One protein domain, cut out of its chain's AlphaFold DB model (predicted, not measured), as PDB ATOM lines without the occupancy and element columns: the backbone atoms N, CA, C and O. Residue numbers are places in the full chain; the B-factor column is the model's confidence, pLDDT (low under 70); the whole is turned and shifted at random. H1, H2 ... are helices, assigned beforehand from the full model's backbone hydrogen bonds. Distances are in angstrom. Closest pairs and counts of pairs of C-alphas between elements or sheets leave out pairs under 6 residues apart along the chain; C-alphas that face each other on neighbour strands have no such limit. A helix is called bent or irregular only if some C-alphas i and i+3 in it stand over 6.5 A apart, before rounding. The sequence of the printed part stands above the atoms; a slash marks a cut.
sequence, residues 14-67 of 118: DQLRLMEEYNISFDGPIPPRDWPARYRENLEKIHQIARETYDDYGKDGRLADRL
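This is residues 14 to 67 of the 118 residues of an uncharacterized protein of Aspergillus wentii DTO 134E9 (UniProt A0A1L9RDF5). Three helices are strung out along an open chain with no shared core: H2, the longest, in the middle, and the short H1 and H3 at opposite ends. The printed part has 54 residues, with three named helices in the order H1, H2, H3 and no named strand; the class is all helix. It is extended, with a radius of gyration of the C-alphas of 18.0 A and spans of 52 by 26 by 17 A.

H2, residues 37 to 51, is apart from H1, residues 14 to 21, and from H3, residues 62 to 67. H1 and H3 are apart too. Every O i to N i+4 pair is within hydrogen-bond range in H1 and H3, and 9 of 11 in H2.

H2 runs 21.3 A from C-alpha 37 at (-29.635, -1.497, 49.728); it is irregular, with C-alphas 38 and 41 7.7 A apart. H1 spans 10.3 A from C-alpha 14 at (-5.526, -11.519, 30.077), and H3 8.3 A to C-alpha 67 at (-40.095, 24.636, 27.263).

The C-alphas farthest apart, of Arg 17 and Ala 64, are 51.9 A apart. H1 to H2 is a long link. The printed part has no cut. pLDDT is under 70 at residues 26 to 30, 32, 54 and 56 to 67.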
ATOM      1  N   ASP A  14      -5.863 -12.841  29.546       85.56
ATOM      2  CA  ASP A  14      -5.526 -11.519  30.077       85.56
ATOM      3  C   ASP A  14      -6.734 -10.880  30.771       85.56
ATOM      4  O   ASP A  14      -6.571 -10.180  31.767       85.56
ATOM      5  N   GLN A  15      -7.947 -11.134  30.268       80.19
ATOM      6  CA  GLN A  15      -9.184 -10.689  30.911       80.19
ATOM      7  C   GLN A  15      -9.372 -11.346  32.280       80.19
ATOM      8  O   GLN A  15      -9.637 -10.631  33.241       80.19
ATOM      9  N   LEU A  16      -9.190 -12.667  32.385       81.56
ATOM     10  CA  LEU A  16      -9.284 -13.390  33.658       81.56
ATOM     11  C   LEU A  16      -8.250 -12.892  34.671       81.56
ATOM     12  O   LEU A  16      -8.616 -12.578  35.801       81.56
ATOM     13  N   ARG A  17      -6.989 -12.716  34.250       88.12
ATOM     14  CA  ARG A  17      -5.936 -12.171  35.121       88.12
ATOM     15  C   ARG A  17      -6.297 -10.783  35.649       88.12
ATOM     16  O   ARG A  17      -6.123 -10.517  36.830       88.12
ATOM     17  N   LEU A  18      -6.816  -9.905  34.787       87.19
ATOM     18  CA  LEU A  18      -7.256  -8.568  35.194       87.19
ATOM     19  C   LEU A  18      -8.469  -8.630  36.131       87.19
ATOM     20  O   LEU A  18      -8.552  -7.859  37.081       87.19
ATOM     21  N   MET A  19      -9.414  -9.539  35.890       84.25
ATOM     22  CA  MET A  19     -10.564  -9.719  36.778       84.25
ATOM     23  C   MET A  19     -10.132 -10.151  38.182       84.25
ATOM     24  O   MET A  19     -10.641  -9.606  39.158       84.25
ATOM     25  N   GLU A  20      -9.169 -11.064  38.291       85.44
ATOM     26  CA  GLU A  20      -8.593 -11.480  39.573       85.44
ATOM     27  C   GLU A  20      -7.793 -10.350  40.238       85.44
ATOM     28  O   GLU A  20      -8.013 -10.051  41.410       85.44
ATOM     29  N   GLU A  21      -6.914  -9.673  39.488       91.25
ATOM     30  CA  GLU A  21      -6.056  -8.586  39.987       91.25
ATOM     31  C   GLU A  21      -6.866  -7.415  40.557       91.25
ATOM     32  O   GLU A  21      -6.540  -6.881  41.618       91.25
ATOM     33  N   TYR A  22      -7.950  -7.036  39.877       88.75
ATOM     34  CA  TYR A  22      -8.823  -5.941  40.299       88.75
ATOM     35  C   TYR A  22     -10.026  -6.401  41.134       88.75
ATOM     36  O   TYR A  22     -10.879  -5.575  41.467       88.75
ATOM     37  N   ASN A  23     -10.107  -7.691  41.479       81.50
ATOM     38  CA  ASN A  23     -11.222  -8.291  42.215       81.50
ATOM     39  C   ASN A  23     -12.599  -7.939  41.604       81.50
ATOM     40  O   ASN A  23     -13.542  -7.554  42.300       81.50
ATOM     41  N   ILE A  24     -12.692  -8.023  40.275       79.50
ATOM     42  CA  ILE A  24     -13.896  -7.742  39.491       79.50
ATOM     43  C   ILE A  24     -14.659  -9.055  39.304       79.50
ATOM     44  O   ILE A  24     -14.244  -9.903  38.514       79.50
ATOM     45  N   SER A  25     -15.805  -9.209  39.971       74.56
ATOM     46  CA  SER A  25     -16.787 -10.236  39.608       74.56
ATOM     47  C   SER A  25     -17.869  -9.629  38.715       74.56
ATOM     48  O   SER A  25     -18.406  -8.552  38.985       74.56
ATOM     49  N   PHE A  26     -18.187 -10.322  37.622       67.06
ATOM     50  CA  PHE A  26     -19.415 -10.077  36.875       67.06
ATOM     51  C   PHE A  26     -20.447 -11.069  37.372       67.06
ATOM     52  O   PHE A  26     -20.649 -12.133  36.784       67.06
ATOM     53  N   ASP A  27     -21.085 -10.722  38.480       65.62
ATOM     54  CA  ASP A  27     -22.305 -11.404  38.862       65.62
ATOM     55  C   ASP A  27     -23.299 -11.155  37.719       65.62
ATOM     56  O   ASP A  27     -23.533 -10.008  37.316       65.62
ATOM     57  N   GLY A  28     -23.815 -12.231  37.115       66.56
ATOM     58  CA  GLY A  28     -24.863 -12.143  36.094       66.56
ATOM     59  C   GLY A  28     -26.051 -11.313  36.598       66.56
ATOM     60  O   GLY A  28     -26.081 -10.963  37.774       66.56
ATOM     61  N   PRO A  29     -27.043 -10.981  35.752       67.44
ATOM     62  CA  PRO A  29     -28.102 -10.030  36.098       67.44
ATOM     63  C   PRO A  29     -28.685 -10.300  37.493       67.44
ATOM     64  O   PRO A  29     -29.450 -11.244  37.692       67.44
ATOM     65  N   ILE A  30     -28.275  -9.474  38.463       68.56
ATOM     66  CA  ILE A  30     -28.681  -9.621  39.855       68.56
ATOM     67  C   ILE A  30     -30.155  -9.214  39.905       68.56
ATOM     68  O   ILE A  30     -30.506  -8.116  39.454       68.56
ATOM     69  N   PRO A  31     -31.065 -10.063  40.407       70.62
ATOM     70  CA  PRO A  31     -32.454  -9.661  40.535       70.62
ATOM     71  C   PRO A  31     -32.542  -8.475  41.515       70.62
ATOM     72  O   PRO A  31     -31.806  -8.438  42.498       70.62
ATOM     73  N   PRO A  32     -33.462  -7.512  41.319       68.62
ATOM     74  CA  PRO A  32     -33.483  -6.259  42.090       68.62
ATOM     75  C   PRO A  32     -33.520  -6.424  43.620       68.62
ATOM     76  O   PRO A  32     -33.102  -5.530  44.352       68.62
ATOM     77  N   ARG A  33     -34.015  -7.571  44.108       73.88
ATOM     78  CA  ARG A  33     -34.046  -7.942  45.533       73.88
ATOM     79  C   ARG A  33     -32.660  -8.153  46.152       73.88
ATOM     80  O   ARG A  33     -32.501  -7.902  47.340       73.88
ATOM     81  N   ASP A  34     -31.693  -8.571  45.340       77.12
ATOM     82  CA  ASP A  34     -30.334  -8.927  45.754       77.12
ATOM     83  C   ASP A  34     -29.364  -7.743  45.547       77.12
ATOM     84  O   ASP A  34     -28.173  -7.830  45.842       77.12
ATOM     85  N   TRP A  35     -29.873  -6.596  45.074       77.38
ATOM     86  CA  TRP A  35     -29.078  -5.385  44.901       77.38
ATOM     87  C   TRP A  35     -28.734  -4.752  46.258       77.38
ATOM     88  O   TRP A  35     -29.611  -4.644  47.125       77.38
ATOM     89  N   PRO A  36     -27.501  -4.249  46.456       83.62
ATOM     90  CA  PRO A  36     -27.126  -3.584  47.697       83.62
ATOM     91  C   PRO A  36     -28.090  -2.445  48.049       83.62
ATOM     92  O   PRO A  36     -28.296  -1.530  47.249       83.62
ATOM     93  N   ALA A  37     -28.626  -2.460  49.275       83.06
ATOM     94  CA  ALA A  37     -29.635  -1.497  49.728       83.06
ATOM     95  C   ALA A  37     -29.195  -0.031  49.548       83.06
ATOM     96  O   ALA A  37     -30.004   0.817  49.179       83.06
ATOM     97  N   ARG A  38     -27.893   0.244  49.711       86.38
ATOM     98  CA  ARG A  38     -27.274   1.565  49.503       86.38
ATOM     99  C   ARG A  38     -27.451   2.144  48.092       86.38
ATOM    100  O   ARG A  38     -27.293   3.342  47.913       86.38
ATOM    101  N   TYR A  39     -27.750   1.310  47.096       83.75
ATOM    102  CA  TYR A  39     -27.925   1.722  45.699       83.75
ATOM    103  C   TYR A  39     -29.356   1.526  45.193       83.75
ATOM    104  O   TYR A  39     -29.604   1.721  44.003       83.75
ATOM    105  N   ARG A  40     -30.300   1.155  46.070       82.06
ATOM    106  CA  ARG A  40     -31.693   0.885  45.688       82.06
ATOM    107  C   ARG A  40     -32.342   2.088  45.002       82.06
ATOM    108  O   ARG A  40     -32.950   1.920  43.954       82.06
ATOM    109  N   GLU A  41     -32.119   3.293  45.525       84.62
ATOM    110  CA  GLU A  41     -32.653   4.532  44.943       84.62
ATOM    111  C   GLU A  41     -32.126   4.784  43.518       84.62
ATOM    112  O   GLU A  41     -32.873   5.169  42.618       84.62
ATOM    113  N   ASN A  42     -30.837   4.521  43.278       84.81
ATOM    114  CA  ASN A  42     -30.243   4.662  41.948       84.81
ATOM    115  C   ASN A  42     -30.805   3.619  40.977       84.81
ATOM    116  O   ASN A  42     -31.099   3.945  39.829       84.81
ATOM    117  N   LEU A  43     -30.985   2.377  41.437       82.50
ATOM    118  CA  LEU A  43     -31.571   1.309  40.629       82.50
ATOM    119  C   LEU A  43     -33.027   1.620  40.254       82.50
ATOM    120  O   LEU A  43     -33.421   1.426  39.106       82.50
ATOM    121  N   GLU A  44     -33.812   2.147  41.194       83.25
ATOM    122  CA  GLU A  44     -35.185   2.592  40.943       83.25
ATOM    123  C   GLU A  44     -35.237   3.699  39.889       83.25
ATOM    124  O   GLU A  44     -36.019   3.592  38.944       83.25
ATOM    125  N   LYS A  45     -34.352   4.699  39.975       83.44
ATOM    126  CA  LYS A  45     -34.236   5.765  38.965       83.44
ATOM    127  C   LYS A  45     -33.867   5.219  37.585       83.44
ATOM    128  O   LYS A  45     -34.469   5.613  36.591       83.44
ATOM    129  N   ILE A  46     -32.911   4.294  37.506       82.56
ATOM    130  CA  ILE A  46     -32.507   3.669  36.236       82.56
ATOM    131  C   ILE A  46     -33.676   2.891  35.623       82.56
ATOM    132  O   ILE A  46     -33.953   3.027  34.433       82.56
ATOM    133  N   HIS A  47     -34.395   2.107  36.427       82.56
ATOM    134  CA  HIS A  47     -35.580   1.388  35.961       82.56
ATOM    135  C   HIS A  47     -36.720   2.323  35.564       82.56
ATOM    136  O   HIS A  47     -37.454   2.007  34.631       82.56
ATOM    137  N   GLN A  48     -36.871   3.457  36.244       83.25
ATOM    138  CA  GLN A  48     -37.837   4.483  35.873       83.25
ATOM    139  C   GLN A  48     -37.512   5.048  34.489       83.25
ATOM    140  O   GLN A  48     -38.373   5.005  33.619       83.25
ATOM    141  N   ILE A  49     -36.259   5.446  34.246       81.75
ATOM    142  CA  ILE A  49     -35.800   5.938  32.936       81.75
ATOM    143  C   ILE A  49     -35.992   4.874  31.849       81.75
ATOM    144  O   ILE A  49     -36.444   5.182  30.754       81.75
ATOM    145  N   ALA A  50     -35.691   3.606  32.140       79.38
ATOM    146  CA  ALA A  50     -35.869   2.515  31.180       79.38
ATOM    147  C   ALA A  50     -37.341   2.258  30.808       79.38
ATOM    148  O   ALA A  50     -37.618   1.680  29.759       79.38
ATOM    149  N   ARG A  51     -38.281   2.649  31.677       81.88
ATOM    150  CA  ARG A  51     -39.727   2.536  31.449       81.88
ATOM    151  C   ARG A  51     -40.327   3.779  30.800       81.88
ATOM    152  O   ARG A  51     -41.452   3.687  30.321       81.88
ATOM    153  N   GLU A  52     -39.614   4.904  30.786       80.00
ATOM    154  CA  GLU A  52     -40.056   6.108  30.086       80.00
ATOM    155  C   GLU A  52     -40.070   5.838  28.578       80.00
ATOM    156  O   GLU A  52     -39.036   5.620  27.943       80.00
ATOM    157  N   THR A  53     -41.266   5.836  27.994       73.69
ATOM    158  CA  THR A  53     -41.430   5.742  26.544       73.69
ATOM    159  C   THR A  53     -41.384   7.131  25.909       73.69
ATOM    160  O   THR A  53     -41.555   8.152  26.578       73.69
ATOM    161  N   TYR A  54     -41.186   7.195  24.589       64.38
ATOM    162  CA  TYR A  54     -41.256   8.466  23.858       64.38
ATOM    163  C   TYR A  54     -42.602   9.180  24.073       64.38
ATOM    164  O   TYR A  54     -42.638  10.401  24.200       64.38
ATOM    165  N   ASP A  55     -43.693   8.421  24.196       70.81
ATOM    166  CA  ASP A  55     -45.028   8.969  24.443       70.81
ATOM    167  C   ASP A  55     -45.188   9.530  25.863       70.81
ATOM    168  O   ASP A  55     -46.073  10.349  26.109       70.81
ATOM    169  N   ASP A  56     -44.339   9.122  26.807       69.50
ATOM    170  CA  ASP A  56     -44.305   9.676  28.164       69.50
ATOM    171  C   ASP A  56     -43.498  10.982  28.226       69.50
ATOM    172  O   ASP A  56     -43.678  11.790  29.142       69.50
ATOM    173  N   TYR A  57     -42.695  11.253  27.190       61.53
ATOM    174  CA  TYR A  57     -41.887  12.459  27.015       61.53
ATOM    175  C   TYR A  57     -42.759  13.684  26.665       61.53
ATOM    176  O   TYR A  57     -42.697  14.259  25.581       61.53
ATOM    177  N   GLY A  58     -43.617  14.098  27.598       59.00
ATOM    178  CA  GLY A  58     -44.532  15.227  27.406       59.00
ATOM    179  C   GLY A  58     -45.729  15.274  28.350       59.00
ATOM    180  O   GLY A  58     -46.316  16.344  28.513       59.00
ATOM    181  N   LYS A  59     -46.076  14.150  28.988       66.31
ATOM    182  CA  LYS A  59     -47.279  14.024  29.829       66.31
ATOM    183  C   LYS A  59     -47.130  14.680  31.204       66.31
ATOM    184  O   LYS A  59     -48.089  15.246  31.716       66.31
ATOM    185  N   ASP A  60     -45.922  14.693  31.758       62.00
ATOM    186  CA  ASP A  60     -45.683  15.082  33.156       62.00
ATOM    187  C   ASP A  60     -45.607  16.597  33.403       62.00
ATOM    188  O   ASP A  60     -45.144  17.030  34.457       62.00
ATOM    189  N   GLY A  61     -45.959  17.444  32.428       58.44
ATOM    190  CA  GLY A  61     -45.841  18.906  32.558       58.44
ATOM    191  C   GLY A  61     -44.395  19.424  32.658       58.44
ATOM    192  O   GLY A  61     -44.138  20.585  32.361       58.44
ATOM    193  N   ARG A  62     -43.414  18.554  32.935       58.66
ATOM    194  CA  ARG A  62     -41.965  18.817  32.867       58.66
ATOM    195  C   ARG A  62     -41.516  19.289  31.490       58.66
ATOM    196  O   ARG A  62     -40.506  19.973  31.377       58.66
ATOM    197  N   LEU A  63     -42.254  18.928  30.438       55.69
ATOM    198  CA  LEU A  63     -42.032  19.494  29.115       55.69
ATOM    199  C   LEU A  63     -42.390  20.981  29.109       55.69
ATOM    200  O   LEU A  63     -41.594  21.752  28.612       55.69
ATOM    201  N   ALA A  64     -43.501  21.411  29.712       55.09
ATOM    202  CA  ALA A  64     -43.829  22.834  29.825       55.09
ATOM    203  C   ALA A  64     -42.748  23.611  30.603       55.09
ATOM    204  O   ALA A  64     -42.356  24.685  30.161       55.09
ATOM    205  N   ASP A  65     -42.191  23.011  31.659       55.06
ATOM    206  CA  ASP A  65     -41.108  23.583  32.480       55.06
ATOM    207  C   ASP A  65     -39.707  23.518  31.830       55.06
ATOM    208  O   ASP A  65     -38.800  24.270  32.171       55.06
ATOM    209  N   ARG A  66     -39.491  22.618  30.863       53.47
ATOM    210  CA  ARG A  66     -38.302  22.630  29.987       53.47
ATOM    211  C   ARG A  66     -38.494  23.541  28.781       53.47
ATOM    212  O   ARG A  66     -37.524  24.056  28.235       53.47
ATOM    213  N   LEU A  67     -39.736  23.739  28.350       51.44
ATOM    214  CA  LEU A  67     -40.095  24.636  27.263       51.44
ATOM    215  C   LEU A  67     -40.059  26.104  27.726       51.44
ATOM    216  O   LEU A  67     -39.791  26.975  26.910       51.44
TER     217      LEU A  67